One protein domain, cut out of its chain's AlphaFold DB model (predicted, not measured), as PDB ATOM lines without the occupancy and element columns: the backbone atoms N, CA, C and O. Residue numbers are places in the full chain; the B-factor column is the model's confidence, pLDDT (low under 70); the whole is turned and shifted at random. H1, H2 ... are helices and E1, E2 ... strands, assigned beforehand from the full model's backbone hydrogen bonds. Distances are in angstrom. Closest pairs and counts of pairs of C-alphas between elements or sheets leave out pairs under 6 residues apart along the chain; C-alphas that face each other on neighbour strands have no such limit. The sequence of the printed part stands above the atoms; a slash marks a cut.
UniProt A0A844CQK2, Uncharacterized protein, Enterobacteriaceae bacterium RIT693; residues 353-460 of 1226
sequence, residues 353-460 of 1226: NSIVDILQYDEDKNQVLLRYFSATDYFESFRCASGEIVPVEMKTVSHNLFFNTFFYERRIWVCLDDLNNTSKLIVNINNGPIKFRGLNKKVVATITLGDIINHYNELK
ATOM      1  N   ASN A 353      29.906 -49.423  34.671       87.38
ATOM      2  CA  ASN A 353      31.028 -49.068  35.530       87.38
ATOM      3  C   ASN A 353      31.561 -47.660  35.189       87.38
ATOM      4  O   ASN A 353      31.733 -47.281  34.038       87.38
ATOM      5  N   SER A 354      31.902 -46.876  36.210       83.50
ATOM      6  CA  SER A 354      32.320 -45.470  36.061       83.50
ATOM      7  C   SER A 354      33.770 -45.275  35.589       83.50
ATOM      8  O   SER A 354      34.347 -44.196  35.761       83.50
ATOM      9  N   ILE A 355      34.394 -46.330  35.060       92.31
ATOM     10  CA  ILE A 355      35.803 -46.359  34.669       92.31
ATOM     11  C   ILE A 355      35.952 -47.189  33.394       92.31
ATOM     12  O   ILE A 355      35.599 -48.364  33.386       92.31
ATOM     13  N   VAL A 356      36.575 -46.616  32.370       95.12
ATOM     14  CA  VAL A 356      37.033 -47.346  31.183       95.12
ATOM     15  C   VAL A 356      38.463 -47.831  31.424       95.12
ATOM     16  O   VAL A 356      39.357 -47.044  31.740       95.12
ATOM     17  N   ASP A 357      38.697 -49.134  31.306       95.12
ATOM     18  CA  ASP A 357      40.031 -49.724  31.379       95.12
ATOM     19  C   ASP A 357      40.740 -49.601  30.024       95.12
ATOM     20  O   ASP A 357      40.178 -49.969  28.997       95.12
ATOM     21  N   ILE A 358      42.004 -49.177  30.030       94.94
ATOM     22  CA  ILE A 358      42.911 -49.388  28.898       94.94
ATOM     23  C   ILE A 358      43.588 -50.742  29.086       94.94
ATOM     24  O   ILE A 358      44.327 -50.952  30.057       94.94
ATOM     25  N   LEU A 359      43.317 -51.669  28.169       92.50
ATOM     26  CA  LEU A 359      43.838 -53.033  28.237       92.50
ATOM     27  C   LEU A 359      45.148 -53.190  27.483       92.50
ATOM     28  O   LEU A 359      46.066 -53.828  27.999       92.50
ATOM     29  N   GLN A 360      45.215 -52.640  26.273       92.06
ATOM     30  CA  GLN A 360      46.318 -52.854  25.344       92.06
ATOM     31  C   GLN A 360      46.552 -51.615  24.482       92.06
ATOM     32  O   GLN A 360      45.642 -50.814  24.275       92.06
ATOM     33  N   TYR A 361      47.778 -51.497  23.984       92.69
ATOM     34  CA  TYR A 361      48.177 -50.536  22.967       92.69
ATOM     35  C   TYR A 361      48.923 -51.300  21.869       92.69
ATOM     36  O   TYR A 361      49.876 -52.029  22.158       92.69
ATOM     37  N   ASP A 362      48.423 -51.182  20.645       91.94
ATOM     38  CA  ASP A 362      49.020 -51.694  19.415       91.94
ATOM     39  C   ASP A 362      49.848 -50.557  18.811       91.94
ATOM     40  O   ASP A 362      49.297 -49.578  18.303       91.94
ATOM     41  N   GLU A 363      51.170 -50.644  18.953       89.25
ATOM     42  CA  GLU A 363      52.076 -49.569  18.547       89.25
ATOM     43  C   GLU A 363      52.268 -49.470  17.033       89.25
ATOM     44  O   GLU A 363      52.538 -48.379  16.533       89.25
ATOM     45  N   ASP A 364      52.102 -50.579  16.309       88.62
ATOM     46  CA  ASP A 364      52.268 -50.610  14.857       88.62
ATOM     47  C   ASP A 364      51.101 -49.898  14.172       88.62
ATOM     48  O   ASP A 364      51.302 -49.153  13.212       88.62
ATOM     49  N   LYS A 365      49.887 -50.069  14.719       88.06
ATOM     50  CA  LYS A 365      48.655 -49.447  14.209       88.06
ATOM     51  C   LYS A 365      48.229 -48.189  14.967       88.06
ATOM     52  O   LYS A 365      47.220 -47.593  14.605       88.06
ATOM     53  N   ASN A 366      48.961 -47.806  16.018       89.25
ATOM     54  CA  ASN A 366      48.629 -46.700  16.925       89.25
ATOM     55  C   ASN A 366      47.173 -46.771  17.433       89.25
ATOM     56  O   ASN A 366      46.398 -45.813  17.366       89.25
ATOM     57  N   GLN A 367      46.783 -47.952  17.914       91.81
ATOM     58  CA  GLN A 367      45.424 -48.249  18.367       91.81
ATOM     59  C   GLN A 367      45.413 -48.656  19.837       91.81
ATOM     60  O   GLN A 367      46.321 -49.326  20.330       91.81
ATOM     61  N   VAL A 368      44.357 -48.282  20.555       93.81
ATOM     62  CA  VAL A 368      44.168 -48.633  21.967       93.81
ATOM     63  C   VAL A 368      42.911 -49.468  22.152       93.81
ATOM     64  O   VAL A 368      41.866 -49.149  21.588       93.81
ATOM     65  N   LEU A 369      43.008 -50.516  22.972       95.25
ATOM     66  CA  LEU A 369      41.864 -51.330  23.368       95.25
ATOM     67  C   LEU A 369      41.290 -50.829  24.690       95.25
ATOM     68  O   LEU A 369      41.933 -50.919  25.744       95.25
ATOM     69  N   LEU A 370      40.055 -50.350  24.625       95.81
ATOM     70  CA  LEU A 370      39.251 -49.912  25.755       95.81
ATOM     71  C   LEU A 370      38.305 -51.030  26.204       95.81
ATOM     72  O   LEU A 370      37.821 -51.811  25.384       95.81
ATOM     73  N   ARG A 371      38.020 -51.094  27.509       95.50
ATOM     74  CA  ARG A 371      37.008 -51.993  28.077       95.50
ATOM     75  C   ARG A 371      36.177 -51.318  29.154       95.50
ATOM     76  O   ARG A 371      36.727 -50.676  30.050       95.50
ATOM     77  N   TYR A 372      34.878 -51.578  29.148       95.62
ATOM     78  CA  TYR A 372      34.005 -51.282  30.279       95.62
ATOM     79  C   TYR A 372      32.904 -52.353  30.416       95.62
ATOM     80  O   TYR A 372      32.805 -53.253  29.586       95.62
ATOM     81  N   PHE A 373      32.143 -52.321  31.509       95.62
ATOM     82  CA  PHE A 373      31.098 -53.296  31.828       95.62
ATOM     83  C   PHE A 373      29.756 -52.601  32.023       95.62
ATOM     84  O   PHE A 373      29.690 -51.563  32.690       95.62
ATOM     85  N   SER A 374      28.687 -53.202  31.516       94.88
ATOM     86  CA  SER A 374      27.347 -52.620  31.552       94.88
ATOM     87  C   SER A 374      26.248 -53.662  31.736       94.88
ATOM     88  O   SER A 374      26.447 -54.852  31.506       94.88
ATOM     89  N   ALA A 375      25.094 -53.212  32.221       92.19
ATOM     90  CA  ALA A 375      23.870 -54.004  32.316       92.19
ATOM     91  C   ALA A 375      23.170 -54.157  30.953       92.19
ATOM     92  O   ALA A 375      22.577 -55.192  30.675       92.19
ATOM     93  N   THR A 376      23.299 -53.132  30.111       89.44
ATOM     94  CA  THR A 376      22.704 -52.972  28.777       89.44
ATOM     95  C   THR A 376      23.704 -52.240  27.873       89.44
ATOM     96  O   THR A 376      24.747 -51.769  28.346       89.44
ATOM     97  N   ASP A 377      23.417 -52.146  26.582       88.69
ATOM     98  CA  ASP A 377      24.129 -51.242  25.690       88.69
ATOM     99  C   ASP A 377      23.790 -49.780  26.023       88.69
ATOM    100  O   ASP A 377      22.696 -49.455  26.491       88.69
ATOM    101  N   TYR A 378      24.763 -48.895  25.812       90.50
ATOM    102  CA  TYR A 378      24.651 -47.461  26.073       90.50
ATOM    103  C   TYR A 378      25.197 -46.669  24.888       90.50
ATOM    104  O   TYR A 378      26.076 -47.140  24.168       90.50
ATOM    105  N   PHE A 379      24.740 -45.424  24.744       91.50
ATOM    106  CA  PHE A 379      25.338 -44.495  23.793       91.50
ATOM    107  C   PHE A 379      26.793 -44.186  24.159       91.50
ATOM    108  O   PHE A 379      27.092 -43.797  25.292       91.50
ATOM    109  N   GLU A 380      27.680 -44.284  23.175       93.19
ATOM    110  CA  GLU A 380      29.110 -44.040  23.325       93.19
ATOM    111  C   GLU A 380      29.554 -42.925  22.372       93.19
ATOM    112  O   GLU A 380      29.176 -42.881  21.201       93.19
ATOM    113  N   SER A 381      30.410 -42.027  22.860       92.19
ATOM    114  CA  SER A 381      31.140 -41.093  21.999       92.19
ATOM    115  C   SER A 381      32.603 -41.006  22.408       92.19
ATOM    116  O   SER A 381      32.939 -40.844  23.589       92.19
ATOM    117  N   PHE A 382      33.473 -41.065  21.406       91.12
ATOM    118  CA  PHE A 382      34.920 -40.959  21.539       91.12
ATOM    119  C   PHE A 382      35.338 -39.644  20.906       91.12
ATOM    120  O   PHE A 382      35.007 -39.382  19.759       91.12
ATOM    121  N   ARG A 383      36.004 -38.769  21.652       87.44
ATOM    122  CA  ARG A 383      36.347 -37.428  21.172       87.44
ATOM    123  C   ARG A 383      37.771 -37.051  21.514       87.44
ATOM    124  O   ARG A 383      38.332 -37.490  22.520       87.44
ATOM    125  N   CYS A 384      38.310 -36.159  20.703       83.62
ATOM    126  CA  CYS A 384      39.584 -35.499  20.908       83.62
ATOM    127  C   CYS A 384      39.527 -34.046  20.425       83.62
ATOM    128  O   CYS A 384      38.457 -33.515  20.136       83.62
ATOM    129  N   ALA A 385      40.682 -33.376  20.372       75.25
ATOM    130  CA  ALA A 385      40.760 -31.984  19.933       75.25
ATOM    131  C   ALA A 385      40.364 -31.788  18.456       75.25
ATOM    132  O   ALA A 385      39.879 -30.714  18.115       75.25
ATOM    133  N   SER A 386      40.561 -32.797  17.598       73.62
ATOM    134  CA  SER A 386      40.240 -32.742  16.164       73.62
ATOM    135  C   SER A 386      38.791 -33.115  15.833       73.62
ATOM    136  O   SER A 386      38.337 -32.802  14.736       73.62
ATOM    137  N   GLY A 387      38.041 -33.719  16.762       81.31
ATOM    138  CA  GLY A 387      36.639 -34.075  16.547       81.31
ATOM    139  C   GLY A 387      36.213 -35.362  17.246       81.31
ATOM    140  O   GLY A 387      36.785 -35.768  18.259       81.31
ATOM    141  N   GLU A 388      35.155 -35.974  16.718       86.25
ATOM    142  CA  GLU A 388      34.713 -37.312  17.109       86.25
ATOM    143  C   GLU A 388      35.556 -38.379  16.403       86.25
ATOM    144  O   GLU A 388      35.915 -38.228  15.239       86.25
ATOM    145  N   ILE A 389      35.882 -39.444  17.128       87.06
ATOM    146  CA  ILE A 389      36.658 -40.578  16.644       87.06
ATOM    147  C   ILE A 389      35.686 -41.730  16.403       87.06
ATOM    148  O   ILE A 389      34.940 -42.115  17.306       87.06
ATOM    149  N   VAL A 390      35.718 -42.297  15.199       88.50
ATOM    150  CA  VAL A 390      35.021 -43.549  14.891       88.50
ATOM    151  C   VAL A 390      35.886 -44.700  15.417       88.50
ATOM    152  O   VAL A 390      37.077 -44.750  15.091       88.50
ATOM    153  N   PRO A 391      35.354 -45.605  16.259       92.19
ATOM    154  CA  PRO A 391      36.093 -46.799  16.652       92.19
ATOM    155  C   PRO A 391      36.526 -47.603  15.423       92.19
ATOM    156  O   PRO A 391      35.857 -47.578  14.397       92.19
ATOM    157  N   VAL A 392      37.654 -48.303  15.513       91.38
ATOM    158  CA  VAL A 392      38.152 -49.190  14.446       91.38
ATOM    159  C   VAL A 392      37.391 -50.506  14.443       91.38
ATOM    160  O   VAL A 392      37.174 -51.082  13.389       91.38
ATOM    161  N   GLU A 393      37.054 -50.986  15.637       92.81
ATOM    162  CA  GLU A 393      36.396 -52.261  15.872       92.81
ATOM    163  C   GLU A 393      35.733 -52.211  17.251       92.81
ATOM    164  O   GLU A 393      36.278 -51.601  18.184       92.81
ATOM    165  N   MET A 394      34.583 -52.859  17.411       93.25
ATOM    166  CA  MET A 394      33.899 -52.944  18.696       93.25
ATOM    167  C   MET A 394      33.211 -54.289  18.873       93.25
ATOM    168  O   MET A 394      32.886 -54.968  17.914       93.25
ATOM    169  N   LYS A 395      33.030 -54.680  20.133       94.38
ATOM    170  CA  LYS A 395      32.336 -55.910  20.490       94.38
ATOM    171  C   LYS A 395      31.670 -55.804  21.849       94.38
ATOM    172  O   LYS A 395      32.308 -55.397  22.828       94.38
ATOM    173  N   THR A 396      30.438 -56.282  21.937       95.88
ATOM    174  CA  THR A 396      29.776 -56.656  23.183       95.88
ATOM    175  C   THR A 396      30.007 -58.139  23.472       95.88
ATOM    176  O   THR A 396      29.667 -59.012  22.684       95.88
ATOM    177  N   VAL A 397      30.590 -58.447  24.630       95.94
ATOM    178  CA  VAL A 397      30.748 -59.815  25.146       95.94
ATOM    179  C   VAL A 397      29.666 -60.065  26.191       95.94
ATOM    180  O   VAL A 397      29.557 -59.297  27.152       95.94
ATOM    181  N   SER A 398      28.911 -61.151  26.056       93.94
ATOM    182  CA  SER A 398      27.859 -61.518  27.012       93.94
ATOM    183  C   SER A 398      28.396 -62.465  28.080       93.94
ATOM    184  O   SER A 398      29.019 -63.481  27.774       93.94
ATOM    185  N   HIS A 399      28.147 -62.148  29.352       93.69
ATOM    186  CA  HIS A 399      28.433 -63.042  30.476       93.69
ATOM    187  C   HIS A 399      27.111 -63.548  31.025       93.69
ATOM    188  O   HIS A 399      26.403 -62.810  31.712       93.69
ATOM    189  N   ASN A 400      26.769 -64.788  30.697       91.31
ATOM    190  CA  ASN A 400      25.467 -65.363  31.005       91.31
ATOM    191  C   ASN A 400      25.481 -66.105  32.340       91.31
ATOM    192  O   ASN A 400      26.481 -66.699  32.733       91.31
ATOM    193  N   LEU A 401      24.356 -66.029  33.045       91.25
ATOM    194  CA  LEU A 401      24.046 -66.872  34.190       91.25
ATOM    195  C   LEU A 401      22.729 -67.560  33.836       91.25
ATOM    196  O   LEU A 401      21.699 -66.885  33.801       91.25
ATOM    197  N   PHE A 402      22.790 -68.858  33.527       90.12
ATOM    198  CA  PHE A 402      21.749 -69.598  32.801       90.12
ATOM    199  C   PHE A 402      21.507 -69.002  31.406       90.12
ATOM    200  O   PHE A 402      22.460 -68.632  30.725       90.12
ATOM    201  N   PHE A 403      20.251 -68.909  30.973       85.06
ATOM    202  CA  PHE A 403      19.844 -68.383  29.672       85.06
ATOM    203  C   PHE A 403      19.791 -66.848  29.622       85.06
ATOM    204  O   PHE A 403      19.565 -66.273  28.563       85.06
ATOM    205  N   ASN A 404      20.007 -66.166  30.752       87.44
ATOM    206  CA  ASN A 404      19.961 -64.711  30.829       87.44
ATOM    207  C   ASN A 404      21.360 -64.111  30.919       87.44
ATOM    208  O   ASN A 404      22.176 -64.518  31.754       87.44
ATOM    209  N   THR A 405      21.602 -63.027  30.185       91.38
ATOM    210  CA  THR A 405      22.815 -62.241  30.397       91.38
ATOM    211  C   THR A 405      22.823 -61.641  31.801       91.38
ATOM    212  O   THR A 405      21.835 -61.088  32.293       91.38
ATOM    213  N   PHE A 406      23.936 -61.830  32.505       95.06
ATOM    214  CA  PHE A 406      24.169 -61.272  33.827       95.06
ATOM    215  C   PHE A 406      24.756 -59.864  33.701       95.06
ATOM    216  O   PHE A 406      24.215 -58.935  34.292       95.06
ATOM    217  N   PHE A 407      25.796 -59.687  32.883       95.69
ATOM    218  CA  PHE A 407      26.311 -58.380  32.458       95.69
ATOM    219  C   PHE A 407      26.992 -58.483  31.086       95.69
ATOM    220  O   PHE A 407      27.383 -59.568  30.653       95.69
ATOM    221  N   TYR A 408      27.206 -57.333  30.456       96.06
ATOM    222  CA  TYR A 408      27.974 -57.176  29.230       96.06
ATOM    223  C   TYR A 408      29.382 -56.628  29.506       96.06
ATOM    224  O   TYR A 408      29.599 -55.825  30.420       96.06
ATOM    225  N   GLU A 409      30.357 -57.055  28.707       96.06
ATOM    226  CA  GLU A 409      31.695 -56.464  28.612       96.06
ATOM    227  C   GLU A 409      31.853 -55.833  27.225       96.06
ATOM    228  O   GLU A 409      31.912 -56.540  26.223       96.06
ATOM    229  N   ARG A 410      31.949 -54.503  27.169       95.56
ATOM    230  CA  ARG A 410      32.188 -53.744  25.935       95.56
ATOM    231  C   ARG A 410      33.685 -53.636  25.682       95.56
ATOM    232  O   ARG A 410      34.435 -53.280  26.597       95.56
ATOM    233  N   ARG A 411      34.127 -53.947  24.463       95.69
ATOM    234  CA  ARG A 411      35.534 -53.912  24.028       95.69
ATOM    235  C   ARG A 411      35.657 -53.126  22.742       95.69
ATOM    236  O   ARG A 411      34.959 -53.424  21.787       95.69
ATOM    237  N   ILE A 412      36.514 -52.111  22.742       95.25
ATOM    238  CA  ILE A 412      36.488 -51.082  21.701       95.25
ATOM    239  C   ILE A 412      37.916 -50.714  21.325       95.25
ATOM    240  O   ILE A 412      38.684 -50.251  22.173       95.25
ATOM    241  N   TRP A 413      38.271 -50.920  20.063       94.31
ATOM    242  CA  TRP A 413      39.528 -50.462  19.491       94.31
ATOM    243  C   TRP A 413      39.352 -49.056  18.929       94.31
ATOM    244  O   TRP A 413      38.459 -48.805  18.127       94.31
ATOM    245  N   VAL A 414      40.216 -48.131  19.338       92.12
ATOM    246  CA  VAL A 414      40.186 -46.734  18.883       92.12
ATOM    247  C   VAL A 414      41.540 -46.376  18.282       92.12
ATOM    248  O   VAL A 414      42.574 -46.663  18.889       92.12
ATOM    249  N   CYS A 415      41.540 -45.759  17.098       88.69
ATOM    250  CA  CYS A 415      42.749 -45.247  16.454       88.69
ATOM    251  C   CYS A 415      43.141 -43.886  17.042       88.69
ATOM    252  O   CYS A 415      42.281 -43.057  17.341       88.69
ATOM    253  N   LEU A 416      44.444 -43.672  17.228       85.44
ATOM    254  CA  LEU A 416      44.999 -42.473  17.853       85.44
ATOM    255  C   LEU A 416      45.837 -41.620  16.883       85.44
ATOM    256  O   LEU A 416      46.521 -40.708  17.341       85.44
ATOM    257  N   ASP A 417      45.814 -41.885  15.572       76.19
ATOM    258  CA  ASP A 417      46.664 -41.192  14.582       76.19
ATOM    259  C   ASP A 417      46.386 -39.684  14.470       76.19
ATOM    260  O   ASP A 417      47.318 -38.895  14.317       76.19
ATOM    261  N   ASP A 418      45.136 -39.261  14.662       66.81
ATOM    262  CA  ASP A 418      44.750 -37.843  14.675       66.81
ATOM    263  C   ASP A 418      45.113 -37.117  15.984       66.81
ATOM    264  O   ASP A 418      44.812 -35.931  16.167       66.81
ATOM    265  N   LEU A 419      45.748 -37.814  16.934       69.12
ATOM    266  CA  LEU A 419      46.136 -37.261  18.224       69.12
ATOM    267  C   LEU A 419      47.610 -36.883  18.217       69.12
ATOM    268  O   LEU A 419      48.499 -37.722  18.110       69.12
ATOM    269  N   ASN A 420      47.898 -35.607  18.471       75.75
ATOM    270  CA  ASN A 420      49.234 -35.258  18.940       75.75
ATOM    271  C   ASN A 420      49.451 -35.803  20.368       75.75
ATOM    272  O   ASN A 420      48.497 -36.051  21.108       75.75
ATOM    273  N   ASN A 421      50.708 -35.923  20.803       78.19
ATOM    274  CA  ASN A 421      51.052 -36.488  22.118       78.19
ATOM    275  C   ASN A 421      50.369 -35.791  23.311       78.19
ATOM    276  O   ASN A 421      50.242 -36.395  24.374       78.19
ATOM    277  N   THR A 422      49.931 -34.540  23.151       80.75
ATOM    278  CA  THR A 422      49.244 -33.746  24.182       80.75
ATOM    279  C   THR A 422      47.715 -33.819  24.116       80.75
ATOM    280  O   THR A 422      47.040 -33.342  25.030       80.75
ATOM    281  N   SER A 423      47.154 -34.388  23.048       84.75
ATOM    282  CA  SER A 423      45.712 -34.468  22.834       84.75
ATOM    283  C   SER A 423      45.095 -35.445  23.820       84.75
ATOM    284  O   SER A 423      45.600 -36.548  24.028       84.75
ATOM    285  N   LYS A 424      43.997 -35.022  24.449       88.88
ATOM    286  CA  LYS A 424      43.261 -35.834  25.417       88.88
ATOM    287  C   LYS A 424      42.228 -36.686  24.696       88.88
ATOM    288  O   LYS A 424      41.441 -36.151  23.918       88.88
ATOM    289  N   LEU A 425      42.196 -37.972  25.023       90.50
ATOM    290  CA  LEU A 425      41.087 -38.850  24.684       90.50
ATOM    291  C   LEU A 425      39.960 -38.633  25.700       90.50
ATOM    292  O   LEU A 425      40.171 -38.740  26.912       90.50
ATOM    293  N   ILE A 426      38.769 -38.316  25.204       90.25
ATOM    294  CA  ILE A 426      37.551 -38.154  25.995       90.25
ATOM    295  C   ILE A 426      36.584 -39.257  25.583       90.25
ATOM    296  O   ILE A 426      36.198 -39.340  24.421       90.25
ATOM    297  N   VAL A 427      36.164 -40.072  26.547       92.75
ATOM    298  CA  VAL A 427      35.110 -41.073  26.360       92.75
ATOM    299  C   VAL A 427      33.891 -40.617  27.139       92.75
ATOM    300  O   VAL A 427      33.996 -40.359  28.342       92.75
ATOM    301  N   ASN A 428      32.749 -40.522  26.461       91.94
ATOM    302  CA  ASN A 428      31.465 -40.335  27.124       91.94
ATOM    303  C   ASN A 428      30.617 -41.583  26.941       91.94
ATOM    304  O   ASN A 428      30.498 -42.089  25.826       91.94
ATOM    305  N   ILE A 429      30.017 -42.033  28.036       91.88
ATOM    306  CA  ILE A 429      29.037 -43.115  28.053       91.88
ATOM    307  C   ILE A 429      27.746 -42.507  28.588       91.88
ATOM    308  O   ILE A 429      27.762 -41.850  29.632       91.88
ATOM    309  N   ASN A 430      26.657 -42.667  27.838       88.38
ATOM    310  CA  ASN A 430      25.358 -42.058  28.114       88.38
ATOM    311  C   ASN A 430      25.463 -40.547  28.426       88.38
ATOM    312  O   ASN A 430      25.007 -40.065  29.462       88.38
ATOM    313  N   ASN A 431      26.152 -39.806  27.550       82.94
ATOM    314  CA  ASN A 431      26.383 -38.353  27.629       82.94
ATOM    315  C   ASN A 431      27.226 -37.837  28.813       82.94
ATOM    316  O   ASN A 431      27.448 -36.629  28.918       82.94
ATOM    317  N   GLY A 432      27.759 -38.714  29.667       88.38
ATOM    318  CA  GLY A 432      28.645 -38.341  30.772       88.38
ATOM    319  C   GLY A 432      30.111 -38.700  30.501       88.38
ATOM    320  O   GLY A 432      30.372 -39.820  30.061       88.38
ATOM    321  N   PRO A 433      31.088 -37.816  30.785       90.38
ATOM    322  CA  PRO A 433      32.503 -38.151  30.656       90.38
ATOM    323  C   PRO A 433      32.918 -39.193  31.697       90.38
ATOM    324  O   PRO A 433      32.546 -39.100  32.871       90.38
ATOM    325  N   ILE A 434      33.740 -40.155  31.283       93.19
ATOM    326  CA  ILE A 434      34.156 -41.283  32.122       93.19
ATOM    327  C   ILE A 434      35.658 -41.251  32.402       93.19
ATOM    328  O   ILE A 434      36.471 -40.833  31.582       93.19
ATOM    329  N   LYS A 435      36.030 -41.682  33.613       94.94
ATOM    330  CA  LYS A 435      37.429 -41.790  34.039       94.94
ATOM    331  C   LYS A 435      38.097 -42.982  33.363       94.94
ATOM    332  O   LYS A 435      37.455 -43.982  33.064       94.94
ATOM    333  N   PHE A 436      39.414 -42.931  33.243       94.81
ATOM    334  CA  PHE A 436      40.209 -44.019  32.685       94.81
ATOM    335  C   PHE A 436      40.992 -44.730  33.772       94.81
ATOM    336  O   PHE A 436      41.515 -44.087  34.680       94.81
ATOM    337  N   ARG A 437      41.156 -46.044  33.650       95.62
ATOM    338  CA  ARG A 437      42.231 -46.779  34.311       95.62
ATOM    339  C   ARG A 437      43.303 -47.087  33.274       95.62
ATOM    340  O   ARG A 437      43.089 -47.912  32.392       95.62
ATOM    341  N   GLY A 438      44.448 -46.415  33.380       92.88
ATOM    342  CA  GLY A 438      45.552 -46.579  32.431       92.88
ATOM    343  C   GLY A 438      46.238 -47.947  32.528       92.88
ATOM    344  O   GLY A 438      45.985 -48.732  33.449       92.88
ATOM    345  N   LEU A 439      47.182 -48.203  31.615       90.62
ATOM    346  CA  LEU A 439      48.002 -49.427  31.594       90.62
ATOM    347  C   LEU A 439      48.749 -49.665  32.924       90.62
ATOM    348  O   LEU A 439      48.857 -50.798  33.391       90.62
ATOM    349  N   ASN A 440      49.155 -48.586  33.603       89.38
ATOM    350  CA  ASN A 440      49.766 -48.587  34.941       89.38
ATOM    351  C   ASN A 440      48.779 -48.880  36.101       89.38
ATOM    352  O   ASN A 440      49.148 -48.785  37.274       89.38
ATOM    353  N   LYS A 441      47.516 -49.195  35.785       90.69
ATOM    354  CA  LYS A 441      46.398 -49.464  36.707       90.69
ATOM    355  C   LYS A 441      45.959 -48.284  37.585       90.69
ATOM    356  O   LYS A 441      45.135 -48.478  38.482       90.69
ATOM    357  N   LYS A 442      46.433 -47.061  37.323       93.06
ATOM    358  CA  LYS A 442      45.975 -45.843  38.010       93.06
ATOM    359  C   LYS A 442      44.724 -45.278  37.347       93.06
ATOM    360  O   LYS A 442      44.608 -45.296  36.124       93.06
ATOM    361  N   VAL A 443      43.812 -44.757  38.166       94.62
ATOM    362  CA  VAL A 443      42.586 -44.100  37.698       94.62
ATOM    363  C   VAL A 443      42.845 -42.606  37.516       94.62
ATOM    364  O   VAL A 443      43.289 -41.944  38.452       94.62
ATOM    365  N   VAL A 444      42.557 -42.080  36.327       93.50
ATOM    366  CA  VAL A 444      42.750 -40.677  35.932       93.50
ATOM    367  C   VAL A 444      41.482 -40.129  35.277       93.50
ATOM    368  O   VAL A 444      40.687 -40.882  34.724       93.50
ATOM    369  N   ALA A 445      41.260 -38.816  35.356       89.31
ATOM    370  CA  ALA A 445      40.078 -38.188  34.754       89.31
ATOM    371  C   ALA A 445      40.175 -38.082  33.224       89.31
ATOM    372  O   ALA A 445      39.180 -38.252  32.535       89.31
ATOM    373  N   THR A 446      41.374 -37.821  32.706       87.31
ATOM    374  CA  THR A 446      41.672 -37.728  31.272       87.31
ATOM    375  C   THR A 446      43.013 -38.388  31.005       87.31
ATOM    376  O   THR A 446      43.865 -38.390  31.897       87.31
ATOM    377  N   ILE A 447      43.223 -38.880  29.790       90.56
ATOM    378  CA  ILE A 447      44.481 -39.500  29.372       90.56
ATOM    379  C   ILE A 447      44.898 -38.981  27.995       90.56
ATOM    380  O   ILE A 447      44.038 -38.718  27.152       90.56
ATOM    381  N   THR A 448      46.198 -38.780  27.787       90.44
ATOM    382  CA  THR A 448      46.760 -38.361  26.495       90.44
ATOM    383  C   THR A 448      47.421 -39.522  25.759       90.44
ATOM    384  O   THR A 448      47.769 -40.533  26.375       90.44
ATOM    385  N   LEU A 449      47.647 -39.374  24.448       87.06
ATOM    386  CA  LEU A 449      48.443 -40.336  23.677       87.06
ATOM    387  C   LEU A 449      49.852 -40.500  24.276       87.06
ATOM    388  O   LEU A 449      50.323 -41.622  24.449       87.06
ATOM    389  N   GLY A 450      50.491 -39.392  24.674       89.25
ATOM    390  CA  GLY A 450      51.801 -39.422  25.321       89.25
ATOM    391  C   GLY A 450      51.804 -40.257  26.604       89.25
ATOM    392  O   GLY A 450      52.724 -41.043  26.817       89.25
ATOM    393  N   ASP A 451      50.754 -40.164  27.427       91.56
ATOM    394  CA  ASP A 451      50.619 -40.995  28.630       91.56
ATOM    395  C   ASP A 451      50.504 -42.486  28.288       91.56
ATOM    396  O   ASP A 451      51.109 -43.319  28.964       91.56
ATOM    397  N   ILE A 452      49.721 -42.846  27.265       92.44
ATOM    398  CA  ILE A 452      49.537 -44.247  26.846       92.44
ATOM    399  C   ILE A 452      50.866 -44.819  26.351       92.44
ATOM    400  O   ILE A 452      51.298 -45.857  26.854       92.44
ATOM    401  N   ILE A 453      51.541 -44.110  25.439       91.69
ATOM    402  CA  ILE A 453      52.834 -44.511  24.871       91.69
ATOM    403  C   ILE A 453      53.894 -44.638  25.968       91.69
ATOM    404  O   ILE A 453      54.603 -45.641  26.026       91.69
ATOM    405  N   ASN A 454      53.998 -43.654  26.867       92.50
ATOM    406  CA  ASN A 454      54.992 -43.676  27.939       92.50
ATOM    407  C   ASN A 454      54.778 -44.869  28.874       92.50
ATOM    408  O   ASN A 454      55.715 -45.630  29.108       92.50
ATOM    409  N   HIS A 455      53.548 -45.096  29.349       93.12
ATOM    410  CA  HIS A 455      53.260 -46.248  30.208       93.12
ATOM    411  C   HIS A 455      53.448 -47.583  29.479       93.12
ATOM    412  O   HIS A 455      53.911 -48.546  30.084       93.12
ATOM    413  N   TYR A 456      53.097 -47.665  28.194       92.19
ATOM    414  CA  TYR A 456      53.347 -48.859  27.393       92.19
ATOM    415  C   TYR A 456      54.851 -49.153  27.285       92.19
ATOM    416  O   TYR A 456      55.284 -50.272  27.556       92.19
ATOM    417  N   ASN A 457      55.661 -48.134  26.991       91.50
ATOM    418  CA  ASN A 457      57.117 -48.250  26.928       91.50
ATOM    419  C   ASN A 457      57.745 -48.615  28.283       91.50
ATOM    420  O   ASN A 457      58.693 -49.395  28.318       91.50
ATOM    421  N   GLU A 458      57.208 -48.116  29.400       91.56
ATOM    422  CA  GLU A 458      57.628 -48.515  30.754       91.56
ATOM    423  C   GLU A 458      57.345 -49.996  31.055       91.56
ATOM    424  O   GLU A 458      58.084 -50.626  31.814       91.56
ATOM    425  N   LEU A 459      56.280 -50.555  30.468       88.19
ATOM    426  CA  LEU A 459      55.911 -51.962  30.615       88.19
ATOM    427  C   LEU A 459      56.713 -52.891  29.696       88.19
ATOM    428  O   LEU A 459      56.701 -54.104  29.929       88.19
ATOM    429  N   LYS A 460      57.415 -52.363  28.679       87.75
ATOM    430  CA  LYS A 460      58.223 -53.192  27.782       87.75
ATOM    431  C   LYS A 460      59.346 -53.878  28.569       87.75
ATOM    432  O   LYS A 460      60.173 -53.214  29.201       87.75
TER     433      LYS A 460
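Overview. This is residues 353 to 460 of the 1226 residues of an uncharacterized protein of Enterobacteriaceae bacterium RIT693 (UniProt A0A844CQK2). A loose, partly open barrel is built from a strongly twisted five-stranded sheet and a smaller three-stranded sheet, with H1 across one end and the long hairpin of E5 and E6 reaching away at the other. The printed part has 108 residues with eight named strands and then one named helix, in the order E1 to E8, H1. The larger sheet, E5 E6 E2 E1 E8, is mixed; the smaller, E4 E3 E7, is antiparallel, and the class is mostly strand. The whole is compact, with a radius of gyration of the C-alphas of 14.0 A and spans of 45 by 31 by 24 A.

Arrangement. E1, residues 355 to 362, and E2, residues 367 to 374, form an antiparallel hairpin, with N 357 and O 371 2.8 A apart. E3, residues 380 to 384, and E4, residues 387 to 389, form another; N 389 and O 382 are 2.8 A apart. E5, residues 393 to 401, and E6, residues 404 to 415, form a third, with N 397 and O 409 2.8 A apart. E6 bends by 53 degrees at residue 407 and is also the antiparallel neighbour of E2, with N 370 and O 412 2.8 A apart. The closest C-alphas of E4 and E6, those of Ile 389 and Val 414, are 7.4 A apart. E7, residues 424 to 429, is antiparallel to E3, with N 383 and O 426 2.8 A apart. E8, residues 435 to 437, is an edge strand parallel to E1, with N 437 and O 356 2.8 A apart. E7 and E8 are near each other. H1, residues 449 to 459, is on the larger sheet at a height over the sheet of 9.5 A, on a local plane of only just enough C-alphas, 6. It runs across the strands, at 71 degrees to E1 on the local plane. The closest C-alphas of H1 and E1, those of Tyr 456 and Tyr 361, are 7.0 A apart. In H1 every O i to N i+4 pair is within hydrogen-bond range.

Along the chain. E1 begins at C-alpha 355, (35.803, -46.359, 34.669), and is 20.9 A long; E2 is 22.8 A. E3 is 13.7 A and E4 6.5 A. E5 is 26.5 A and E6 33.2 A, ending at C-alpha 415, (42.749, -45.247, 16.454). E7 is 16.2 A and E8 6.9 A. H1 is 15.5 A, ending at C-alpha 459, (55.911, -51.962, 30.615).

Size, cuts and confidence. The two C-alphas farthest apart, those of Phe 402 and Asn 420, are 46.1 A apart. The printed part has no cut. The link from E8 to H1, 11 residues, is long. Mean pLDDT of the printed part is 90.1; residues 418 to 419 are under 70.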